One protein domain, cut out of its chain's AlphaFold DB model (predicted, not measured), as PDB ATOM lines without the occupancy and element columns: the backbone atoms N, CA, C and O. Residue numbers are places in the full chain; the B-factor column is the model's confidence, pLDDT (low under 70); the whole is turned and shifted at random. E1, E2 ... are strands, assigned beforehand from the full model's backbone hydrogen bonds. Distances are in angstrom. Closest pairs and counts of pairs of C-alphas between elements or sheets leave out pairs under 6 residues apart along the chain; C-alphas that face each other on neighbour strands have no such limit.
ATOM      1  N   THR A   2       0.546 -18.322 217.674       93.06
ATOM      2  CA  THR A   2      -0.198 -17.066 217.541       93.06
ATOM      3  C   THR A   2      -0.149 -16.579 216.087       93.06
ATOM      4  O   THR A   2       0.947 -16.554 215.520       93.06
ATOM      5  N   PRO A   3      -1.280 -16.204 215.459       93.62
ATOM      6  CA  PRO A   3      -1.279 -15.629 214.110       93.62
ATOM      7  C   PRO A   3      -0.462 -14.333 214.016       93.62
ATOM      8  O   PRO A   3      -0.358 -13.599 214.997       93.62
ATOM      9  N   ASN A   4       0.081 -14.029 212.834       95.94
ATOM     10  CA  ASN A   4       0.775 -12.760 212.587       95.94
ATOM     11  C   ASN A   4      -0.184 -11.578 212.804       95.94
ATOM     12  O   ASN A   4      -1.297 -11.559 212.270       95.94
ATOM     13  N   GLY A   5       0.261 -10.586 213.567       95.75
ATOM     14  CA  GLY A   5      -0.521  -9.425 213.982       95.75
ATOM     15  C   GLY A   5      -1.335  -9.616 215.265       95.75
ATOM     16  O   GLY A   5      -1.982  -8.659 215.677       95.75
ATOM     17  N   CYS A   6      -1.297 -10.782 215.916       97.62
ATOM     18  CA  CYS A   6      -2.093 -11.073 217.111       97.62
ATOM     19  C   CYS A   6      -1.237 -11.449 218.323       97.62
ATOM     20  O   CYS A   6      -0.078 -11.843 218.195       97.62
ATOM     21  N   ASP A   7      -1.832 -11.371 219.513       97.81
ATOM     22  CA  ASP A   7      -1.348 -12.041 220.716       97.81
ATOM     23  C   ASP A   7      -2.115 -13.344 221.006       97.81
ATOM     24  O   ASP A   7      -3.103 -13.693 220.352       97.81
ATOM     25  N   CYS A   8      -1.632 -14.097 221.992       97.06
ATOM     26  CA  CYS A   8      -2.196 -15.389 222.375       97.06
ATOM     27  C   CYS A   8      -3.603 -15.314 222.988       97.06
ATOM     28  O   CYS A   8      -4.244 -16.356 223.126       97.06
ATOM     29  N   PHE A   9      -4.082 -14.123 223.340       96.38
ATOM     30  CA  PHE A   9      -5.423 -13.902 223.869       96.38
ATOM     31  C   PHE A   9      -6.389 -13.386 222.804       96.38
ATOM     32  O   PHE A   9      -7.558 -13.195 223.109       96.38
ATOM     33  N   GLY A  10      -5.944 -13.209 221.558       95.94
ATOM     34  CA  GLY A  10      -6.790 -12.742 220.464       95.94
ATOM     35  C   GLY A  10      -6.904 -11.221 220.378       95.94
ATOM     36  O   GLY A  10      -7.838 -10.724 219.750       95.94
ATOM     37  N   CYS A  11      -5.982 -10.476 220.993       97.88
ATOM     38  CA  CYS A  11      -5.805  -9.063 220.688       97.88
ATOM     39  C   CYS A  11      -5.003  -8.934 219.391       97.88
ATOM     40  O   CYS A  11      -3.856  -9.380 219.328       97.88
ATOM     41  N   CYS A  12      -5.602  -8.365 218.349       97.81
ATOM     42  CA  CYS A  12      -5.033  -8.334 217.005       97.81
ATOM     43  C   CYS A  12      -4.994  -6.918 216.439       97.81
ATOM     44  O   CYS A  12      -5.949  -6.166 216.594       97.81
ATOM     45  N   ASP A  13      -3.914  -6.586 215.734       96.38
ATOM     46  CA  ASP A  13      -3.822  -5.405 214.877       96.38
ATOM     47  C   ASP A  13      -4.629  -5.646 213.593       96.38
ATOM     48  O   ASP A  13      -4.267  -6.529 212.808       96.38
ATOM     49  N   ILE A  14      -5.738  -4.929 213.394       95.44
ATOM     50  CA  ILE A  14      -6.644  -5.147 212.257       95.44
ATOM     51  C   ILE A  14      -7.038  -3.814 211.592       95.44
ATOM     52  O   ILE A  14      -7.680  -2.982 212.232       95.44
ATOM     53  N   PRO A  15      -6.774  -3.634 210.286       92.81
ATOM     54  CA  PRO A  15      -5.967  -4.512 209.440       92.81
ATOM     55  C   PRO A  15      -4.500  -4.498 209.897       92.81
ATOM     56  O   PRO A  15      -4.005  -3.484 210.387       92.81
ATOM     57  N   GLY A  16      -3.808  -5.633 209.766       92.38
ATOM     58  CA  GLY A  16      -2.455  -5.793 210.310       92.38
ATOM     59  C   GLY A  16      -1.472  -4.702 209.874       92.38
ATOM     60  O   GLY A  16      -1.439  -4.307 208.711       92.38
ATOM     61  N   GLY A  17      -0.637  -4.238 210.803       88.75
ATOM     62  CA  GLY A  17       0.361  -3.193 210.575       88.75
ATOM     63  C   GLY A  17      -0.166  -1.760 210.719       88.75
ATOM     64  O   GLY A  17       0.571  -0.830 210.388       88.75
ATOM     65  N   THR A  18      -1.404  -1.557 211.184       90.56
ATOM     66  CA  THR A  18      -1.989  -0.216 211.385       90.56
ATOM     67  C   THR A  18      -1.889   0.286 212.822       90.56
ATOM     68  O   THR A  18      -2.001   1.491 213.054       90.56
ATOM     69  N   GLY A  19      -1.641  -0.606 213.781       92.06
ATOM     70  CA  GLY A  19      -1.687  -0.318 215.211       92.06
ATOM     71  C   GLY A  19      -3.105  -0.275 215.792       92.06
ATOM     72  O   GLY A  19      -3.277   0.212 216.910       92.06
ATOM     73  N   ASN A  20      -4.118  -0.757 215.063       95.00
ATOM     74  CA  ASN A  20      -5.495  -0.829 215.547       95.00
ATOM     75  C   ASN A  20      -5.740  -2.160 216.264       95.00
ATOM     76  O   ASN A  20      -6.119  -3.151 215.644       95.00
ATOM     77  N   PHE A  21      -5.500  -2.182 217.575       97.44
ATOM     78  CA  PHE A  21      -5.578  -3.399 218.379       97.44
ATOM     79  C   PHE A  21      -6.982  -3.649 218.932       97.44
ATOM     80  O   PHE A  21      -7.452  -2.934 219.821       97.44
ATOM     81  N   VAL A  22      -7.622  -4.709 218.440       97.94
ATOM     82  CA  VAL A  22      -8.982  -5.107 218.819       97.94
ATOM     83  C   VAL A  22      -9.077  -6.587 219.176       97.94
ATOM     84  O   VAL A  22      -8.321  -7.423 218.676       97.94
ATOM     85  N   TYR A  23     -10.005  -6.916 220.073       97.50
ATOM     86  CA  TYR A  23     -10.234  -8.279 220.536       97.50
ATOM     87  C   TYR A  23     -11.217  -9.013 219.619       97.50
ATOM     88  O   TYR A  23     -12.414  -8.712 219.587       97.50
ATOM     89  N   ILE A  24     -10.722 -10.029 218.911       95.50
ATOM     90  CA  ILE A  24     -11.517 -10.794 217.933       95.50
ATOM     91  C   ILE A  24     -12.584 -11.686 218.575       95.50
ATOM     92  O   ILE A  24     -13.480 -12.168 217.891       95.50
ATOM     93  N   GLY A  25     -12.492 -11.923 219.885       95.06
ATOM     94  CA  GLY A  25     -13.484 -12.681 220.645       95.06
ATOM     95  C   GLY A  25     -14.607 -11.818 221.218       95.06
ATOM     96  O   GLY A  25     -15.280 -12.264 222.147       95.06
ATOM     97  N   THR A  26     -14.777 -10.583 220.734       96.25
ATOM     98  CA  THR A  26     -15.913  -9.741 221.126       96.25
ATOM     99  C   THR A  26     -17.207 -10.393 220.646       96.25
ATOM    100  O   THR A  26     -17.302 -10.835 219.499       96.25
ATOM    101  N   VAL A  27     -18.178 -10.483 221.548       95.94
ATOM    102  CA  VAL A  27     -19.479 -11.095 221.295       95.94
ATOM    103  C   VAL A  27     -20.589 -10.164 221.746       95.94
ATOM    104  O   VAL A  27     -20.397  -9.353 222.652       95.94
ATOM    105  N   ASP A  28     -21.756 -10.328 221.143       93.94
ATOM    106  CA  ASP A  28     -23.000  -9.792 221.671       93.94
ATOM    107  C   ASP A  28     -23.362 -10.538 222.968       93.94
ATOM    108  O   ASP A  28     -23.269 -11.768 223.044       93.94
ATOM    109  N   GLU A  29     -23.725  -9.807 224.020       91.56
ATOM    110  CA  GLU A  29     -23.985 -10.411 225.332       91.56
ATOM    111  C   GLU A  29     -25.287 -11.223 225.369       91.56
ATOM    112  O   GLU A  29     -25.357 -12.222 226.091       91.56
ATOM    113  N   ASP A  30     -26.283 -10.851 224.564       95.50
ATOM    114  CA  ASP A  30     -27.588 -11.508 224.539       95.50
ATOM    115  C   ASP A  30     -27.556 -12.776 223.673       95.50
ATOM    116  O   ASP A  30     -28.084 -13.821 224.070       95.50
ATOM    117  N   THR A  31     -26.923 -12.716 222.498       95.25
ATOM    118  CA  THR A  31     -26.892 -13.832 221.537       95.25
ATOM    119  C   THR A  31     -25.651 -14.709 221.656       95.25
ATOM    120  O   THR A  31     -25.671 -15.855 221.205       95.25
ATOM    121  N   ARG A  32     -24.577 -14.205 222.283       93.69
ATOM    122  CA  ARG A  32     -23.241 -14.832 222.336       93.69
ATOM    123  C   ARG A  32     -22.582 -15.007 220.965       93.69
ATOM    124  O   ARG A  32     -21.600 -15.743 220.851       93.69
ATOM    125  N   GLU A  33     -23.095 -14.339 219.936       96.00
ATOM    126  CA  GLU A  33     -22.522 -14.351 218.594       96.00
ATOM    127  C   GLU A  33     -21.343 -13.383 218.498       96.00
ATOM    128  O   GLU A  33     -21.341 -12.326 219.123       96.00
ATOM    129  N   GLY A  34     -20.327 -13.744 217.710       95.56
ATOM    130  CA  GLY A  34     -19.178 -12.876 217.464       95.56
ATOM    131  C   GLY A  34     -19.588 -11.620 216.701       95.56
ATOM    132  O   GLY A  34     -20.170 -11.716 215.624       95.56
ATOM    133  N   THR A  35     -19.253 -10.455 217.245       96.31
ATOM    134  CA  THR A  35     -19.568  -9.147 216.649       96.31
ATOM    135  C   THR A  35     -18.382  -8.545 215.909       96.31
ATOM    136  O   THR A  35     -18.570  -7.737 215.001       96.31
ATOM    137  N   CYS A  36     -17.158  -8.959 216.248       96.00
ATOM    138  CA  CYS A  36     -15.964  -8.393 215.642       96.00
ATOM    139  C   CYS A  36     -15.626  -9.059 214.304       96.00
ATOM    140  O   CYS A  36     -15.033 -10.139 214.255       96.00
ATOM    141  N   THR A  37     -15.989  -8.400 213.203       93.88
ATOM    142  CA  THR A  37     -15.626  -8.820 211.843       93.88
ATOM    143  C   THR A  37     -14.488  -7.967 211.279       93.88
ATOM    144  O   THR A  37     -14.195  -6.881 211.775       93.88
ATOM    145  N   LEU A  38     -13.860  -8.417 210.186       92.62
ATOM    146  CA  LEU A  38     -12.854  -7.612 209.479       92.62
ATOM    147  C   LEU A  38     -13.401  -6.264 208.986       92.62
ATOM    148  O   LEU A  38     -12.654  -5.292 208.936       92.62
ATOM    149  N   ALA A  39     -14.681  -6.207 208.610       93.31
ATOM    150  CA  ALA A  39     -15.314  -4.979 208.132       93.31
ATOM    151  C   ALA A  39     -15.588  -3.989 209.274       93.31
ATOM    152  O   ALA A  39     -15.574  -2.779 209.058       93.31
ATOM    153  N   ASP A  40     -15.783  -4.509 210.485       95.12
ATOM    154  CA  ASP A  40     -16.173  -3.744 211.669       95.12
ATOM    155  C   ASP A  40     -14.997  -3.451 212.608       95.12
ATOM    156  O   ASP A  40     -15.189  -2.856 213.662       95.12
ATOM    157  N   ALA A  41     -13.768  -3.813 212.225       94.62
ATOM    158  CA  ALA A  41     -12.560  -3.682 213.047       94.62
ATOM    159  C   ALA A  41     -12.273  -2.259 213.561       94.62
ATOM    160  O   ALA A  41     -11.565  -2.089 214.551       94.62
ATOM    161  N   ALA A  42     -12.812  -1.229 212.906       94.12
ATOM    162  CA  ALA A  42     -12.695   0.163 213.341       94.12
ATOM    163  C   ALA A  42     -13.805   0.602 214.319       94.12
ATOM    164  O   ALA A  42     -13.757   1.720 214.832       94.12
ATOM    165  N   ASN A  43     -14.821  -0.234 214.552       95.75
ATOM    166  CA  ASN A  43     -15.931   0.058 215.447       95.75
ATOM    167  C   ASN A  43     -15.650  -0.512 216.850       95.75
ATOM    168  O   ASN A  43     -15.748  -1.725 217.037       95.75
ATOM    169  N   PRO A  44     -15.373   0.334 217.859       94.56
ATOM    170  CA  PRO A  44     -15.034  -0.129 219.201       94.56
ATOM    171  C   PRO A  44     -16.198  -0.799 219.942       94.56
ATOM    172  O   PRO A  44     -15.945  -1.459 220.942       94.56
ATOM    173  N   GLU A  45     -17.447  -0.639 219.489       94.69
ATOM    174  CA  GLU A  45     -18.614  -1.311 220.085       94.69
ATOM    175  C   GLU A  45     -18.792  -2.747 219.565       94.69
ATOM    176  O   GLU A  45     -19.358  -3.590 220.255       94.69
ATOM    177  N   LEU A  46     -18.294  -3.041 218.360       96.00
ATOM    178  CA  LEU A  46     -18.335  -4.383 217.763       96.00
ATOM    179  C   LEU A  46     -17.006  -5.127 217.940       96.00
ATOM    180  O   LEU A  46     -16.976  -6.347 218.049       96.00
ATOM    181  N   CYS A  47     -15.910  -4.380 218.006       97.31
ATOM    182  CA  CYS A  47     -14.550  -4.858 218.176       97.31
ATOM    183  C   CYS A  47     -13.914  -4.116 219.350       97.31
ATOM    184  O   CYS A  47     -13.293  -3.069 219.170       97.31
ATOM    185  N   HIS A  48     -14.070  -4.644 220.567       97.38
ATOM    186  CA  HIS A  48     -13.562  -3.958 221.751       97.38
ATOM    187  C   HIS A  48     -12.038  -3.760 221.671       97.38
ATOM    188  O   HIS A  48     -11.313  -4.704 221.330       97.38
ATOM    189  N   PRO A  49     -11.528  -2.564 222.016       97.56
ATOM    190  CA  PRO A  49     -10.097  -2.316 222.054       97.56
ATOM    191  C   PRO A  49      -9.437  -3.182 223.128       97.56
ATOM    192  O   PRO A  49     -10.011  -3.447 224.186       97.56
ATOM    193  N   CYS A  50      -8.204  -3.597 222.873       98.00
ATOM    194  CA  CYS A  50      -7.451  -4.459 223.776       98.00
ATOM    195  C   CYS A  50      -5.986  -4.031 223.874       98.00
ATOM    196  O   CYS A  50      -5.494  -3.208 223.106       98.00
ATOM    197  N   THR A  51      -5.286  -4.577 224.868       97.69
ATOM    198  CA  THR A  51      -3.847  -4.370 225.049       97.69
ATOM    199  C   THR A  51      -3.115  -5.661 224.732       97.69
ATOM    200  O   THR A  51      -3.508  -6.721 225.211       97.69
ATOM    201  N   ILE A  52      -2.037  -5.549 223.962       97.56
ATOM    202  CA  ILE A  52      -1.211  -6.681 223.555       97.56
ATOM    203  C   ILE A  52      -0.478  -7.299 224.748       97.56
ATOM    204  O   ILE A  52       0.181  -6.591 225.514       97.56
ATOM    205  N   ALA A  53      -0.519  -8.626 224.850       97.25
ATOM    206  CA  ALA A  53       0.364  -9.411 225.702       97.25
ATOM    207  C   ALA A  53       1.732  -9.612 225.014       97.25
ATOM    208  O   ALA A  53       1.840 -10.403 224.070       97.25
ATOM    209  N   PRO A  54       2.802  -8.930 225.465       95.44
ATOM    210  CA  PRO A  54       4.068  -8.877 224.729       95.44
ATOM    211  C   PRO A  54       4.796 -10.223 224.680       95.44
ATOM    212  O   PRO A  54       5.502 -10.494 223.714       95.44
ATOM    213  N   ASP A  55       4.598 -11.086 225.677       96.75
ATOM    214  CA  ASP A  55       5.290 -12.378 225.786       96.75
ATOM    215  C   ASP A  55       4.903 -13.373 224.681       96.75
ATOM    216  O   ASP A  55       5.618 -14.343 224.427       96.75
ATOM    217  N   CYS A  56       3.756 -13.154 224.036       96.69
ATOM    218  CA  CYS A  56       3.204 -14.051 223.024       96.69
ATOM    219  C   CYS A  56       2.697 -13.316 221.776       96.69
ATOM    220  O   CYS A  56       2.023 -13.928 220.938       96.69
ATOM    221  N   TYR A  57       2.996 -12.020 221.668       96.38
ATOM    222  CA  TYR A  57       2.657 -11.217 220.507       96.38
ATOM    223  C   TYR A  57       3.507 -11.635 219.317       96.38
ATOM    224  O   TYR A  57       4.737 -11.636 219.382       96.38
ATOM    225  N   ASN A  58       2.838 -11.966 218.223       96.00
ATOM    226  CA  ASN A  58       3.484 -12.208 216.951       96.00
ATOM    227  C   ASN A  58       3.208 -10.998 216.043       96.00
ATOM    228  O   ASN A  58       2.071 -10.840 215.595       96.00
ATOM    229  N   PRO A  59       4.181 -10.098 215.816       94.12
ATOM    230  CA  PRO A  59       3.954  -8.870 215.058       94.12
ATOM    231  C   PRO A  59       3.604  -9.142 213.592       94.12
ATOM    232  O   PRO A  59       3.859 -10.217 213.066       94.12
ATOM    233  N   CYS A  60       3.021  -8.146 212.923       94.38
ATOM    234  CA  CYS A  60       2.762  -8.214 211.487       94.38
ATOM    235  C   CYS A  60       3.970  -7.688 210.694       94.38
ATOM    236  O   CYS A  60       4.225  -6.481 210.662       94.38
ATOM    237  N   GLY A  61       4.721  -8.580 210.050       91.62
ATOM    238  CA  GLY A  61       5.850  -8.227 209.195       91.62
ATOM    239  C   GLY A  61       5.449  -7.595 207.854       91.62
ATOM    240  O   GLY A  61       4.335  -7.740 207.347       91.62
ATOM    241  N   ARG A  62       6.405  -6.912 207.209       92.81
ATOM    242  CA  ARG A  62       6.203  -6.230 205.913       92.81
ATOM    243  C   ARG A  62       5.669  -7.159 204.817       92.81
ATOM    244  O   ARG A  62       4.752  -6.776 204.091       92.81
ATOM    245  N   CYS A  63       6.268  -8.344 204.710       94.50
ATOM    246  CA  CYS A  63       5.966  -9.363 203.703       94.50
ATOM    247  C   CYS A  63       5.069 -10.488 204.231       94.50
ATOM    248  O   CYS A  63       4.971 -11.540 203.605       94.50
ATOM    249  N   GLU A  64       4.442 -10.291 205.389       93.56
ATOM    250  CA  GLU A  64       3.607 -11.305 206.019       93.56
ATOM    251  C   GLU A  64       2.129 -11.034 205.777       93.56
ATOM    252  O   GLU A  64       1.654  -9.899 205.868       93.56
ATOM    253  N   ILE A  65       1.388 -12.111 205.520       93.38
ATOM    254  CA  ILE A  65      -0.068 -12.079 205.573       93.38
ATOM    255  C   ILE A  65      -0.492 -12.044 207.040       93.38
ATOM    256  O   ILE A  65      -0.103 -12.904 207.834       93.38
ATOM    257  N   CYS A  66      -1.299 -11.042 207.366       94.25
ATOM    258  CA  CYS A  66      -1.857 -10.789 208.688       94.25
ATOM    259  C   CYS A  66      -3.374 -10.647 208.570       94.25
ATOM    260  O   CYS A  66      -3.910 -10.482 207.471       94.25
ATOM    261  N   LEU A  67      -4.076 -10.677 209.700       92.56
ATOM    262  CA  LEU A  67      -5.528 -10.538 209.707       92.56
ATOM    263  C   LEU A  67      -5.949  -9.180 209.106       92.56
ATOM    264  O   LEU A  67      -5.439  -8.126 209.481       92.56
ATOM    265  N   GLY A  68      -6.842  -9.215 208.114       90.88
ATOM    266  CA  GLY A  68      -7.269  -8.024 207.369       90.88
ATOM    267  C   GLY A  68      -6.325  -7.564 206.250       90.88
ATOM    268  O   GLY A  68      -6.637  -6.577 205.595       90.88
ATOM    269  N   ARG A  69      -5.213  -8.271 205.992       92.12
ATOM    270  CA  ARG A  69      -4.371  -8.084 204.798       92.12
ATOM    271  C   ARG A  69      -4.515  -9.258 203.837       92.12
ATOM    272  O   ARG A  69      -4.700 -10.406 204.230       92.12
ATOM    273  N   THR A  70      -4.358  -8.961 202.562       93.00
ATOM    274  CA  THR A  70      -4.359  -9.901 201.445       93.00
ATOM    275  C   THR A  70      -2.999  -9.889 200.752       93.00
ATOM    276  O   THR A  70      -2.159  -9.025 201.002       93.00
ATOM    277  N   ALA A  71      -2.774 -10.828 199.830       91.38
ATOM    278  CA  ALA A  71      -1.569 -10.818 199.000       91.38
ATOM    279  C   ALA A  71      -1.423  -9.513 198.191       91.38
ATOM    280  O   ALA A  71      -0.307  -9.066 197.958       91.38
ATOM    281  N   ALA A  72      -2.532  -8.866 197.818       92.00
ATOM    282  CA  ALA A  72      -2.500  -7.592 197.102       92.00
ATOM    283  C   ALA A  72      -1.973  -6.430 197.965       92.00
ATOM    284  O   ALA A  72      -1.483  -5.444 197.421       92.00
ATOM    285  N   ASP A  73      -2.032  -6.561 199.294       91.94
ATOM    286  CA  ASP A  73      -1.533  -5.560 200.243       91.94
ATOM    287  C   ASP A  73      -0.040  -5.741 200.555       91.94
ATOM    288  O   ASP A  73       0.544  -4.952 201.309       91.94
ATOM    289  N   LEU A  74       0.589  -6.799 200.036       92.25
ATOM    290  CA  LEU A  74       2.019  -7.030 200.192       92.25
ATOM    291  C   LEU A  74       2.810  -6.302 199.093       92.25
ATOM    292  O   LEU A  74       2.399  -6.297 197.931       92.25
ATOM    293  N   PRO A  75       3.976  -5.719 199.426       92.81
ATOM    294  CA  PRO A  75       4.892  -5.181 198.428       92.81
ATOM    295  C   PRO A  75       5.279  -6.212 197.359       92.81
ATOM    296  O   PRO A  75       5.456  -7.390 197.657       92.81
ATOM    297  N   ALA A  76       5.464  -5.767 196.113       92.06
ATOM    298  CA  ALA A  76       5.763  -6.663 194.992       92.06
ATOM    299  C   ALA A  76       7.064  -7.471 195.184       92.06
ATOM    300  O   ALA A  76       7.156  -8.607 194.737       92.06
ATOM    301  N   ASP A  77       8.047  -6.908 195.887       92.56
ATOM    302  CA  ASP A  77       9.315  -7.560 196.232       92.56
ATOM    303  C   ASP A  77       9.191  -8.597 197.360       92.56
ATOM    304  O   ASP A  77      10.152  -9.305 197.650       92.56
ATOM    305  N   CYS A  78       8.021  -8.711 197.994       94.69
ATOM    306  CA  CYS A  78       7.707  -9.822 198.892       94.69
ATOM    307  C   CYS A  78       7.363 -11.109 198.136       94.69
ATOM    308  O   CYS A  78       7.297 -12.177 198.743       94.69
ATOM    309  N   PHE A  79       7.143 -11.016 196.824       91.75
ATOM    310  CA  PHE A  79       6.917 -12.161 195.962       91.75
ATOM    311  C   PHE A  79       8.201 -12.498 195.209       91.75
ATOM    312  O   PHE A  79       8.945 -11.593 194.815       91.75
ATOM    313  N   PRO A  80       8.481 -13.792 194.978       85.69
ATOM    314  CA  PRO A  80       9.548 -14.162 194.067       85.69
ATOM    315  C   PRO A  80       9.275 -13.526 192.695       85.69
ATOM    316  O   PRO A  80       8.109 -13.424 192.292       85.69
TER     317      PRO A  80
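AT A GLANCE: This is residues 2 to 80 of the 146 residues of an uncharacterized protein of Deltaproteobacteria bacterium (UniProt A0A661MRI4). This domain has little regular structure: it is an elongated run of loops with a tiny two-strand hairpin, E1 and E2, near its middle. The loop around Asp 30 makes one end of the long axis and the tail to Pro 80 the other. The 79 printed residues hold no named helix and two antiparallel strands, E1 then E2; the class is all strand, with only 6 residues in named elements. It is compact, with a radius of gyration of the C-alphas of 13.2 A, and spans 48 by 28 by 16 A.

IN THESE COORDINATES: Start at C-alpha 2, (-0.198, -17.066, 217.541). Find E1, residues 11 to 13, from C-alpha 11 at (-5.805, -9.063, 220.688), and E2, residues 21 to 23, ending at C-alpha 23 at (-10.234, -8.279, 220.536); each is 7.1 A from first to last C-alpha.

HOW THE PARTS SIT: E1 and E2 form a hairpin, antiparallel at 141 degrees. Look at N 12 and O 22, 2.9 A apart, within hydrogen-bond range. C-alphas 11 and 23 face each other at 4.5 A.

THE WHOLE: The C-alphas farthest apart, of Asp 30 and Pro 80, are 48.1 A apart. The link from E1 to E2 is short; residues 24 to 80 hold no named element. The printed part has no cut, and no printed residue is under 70 in pLDDT.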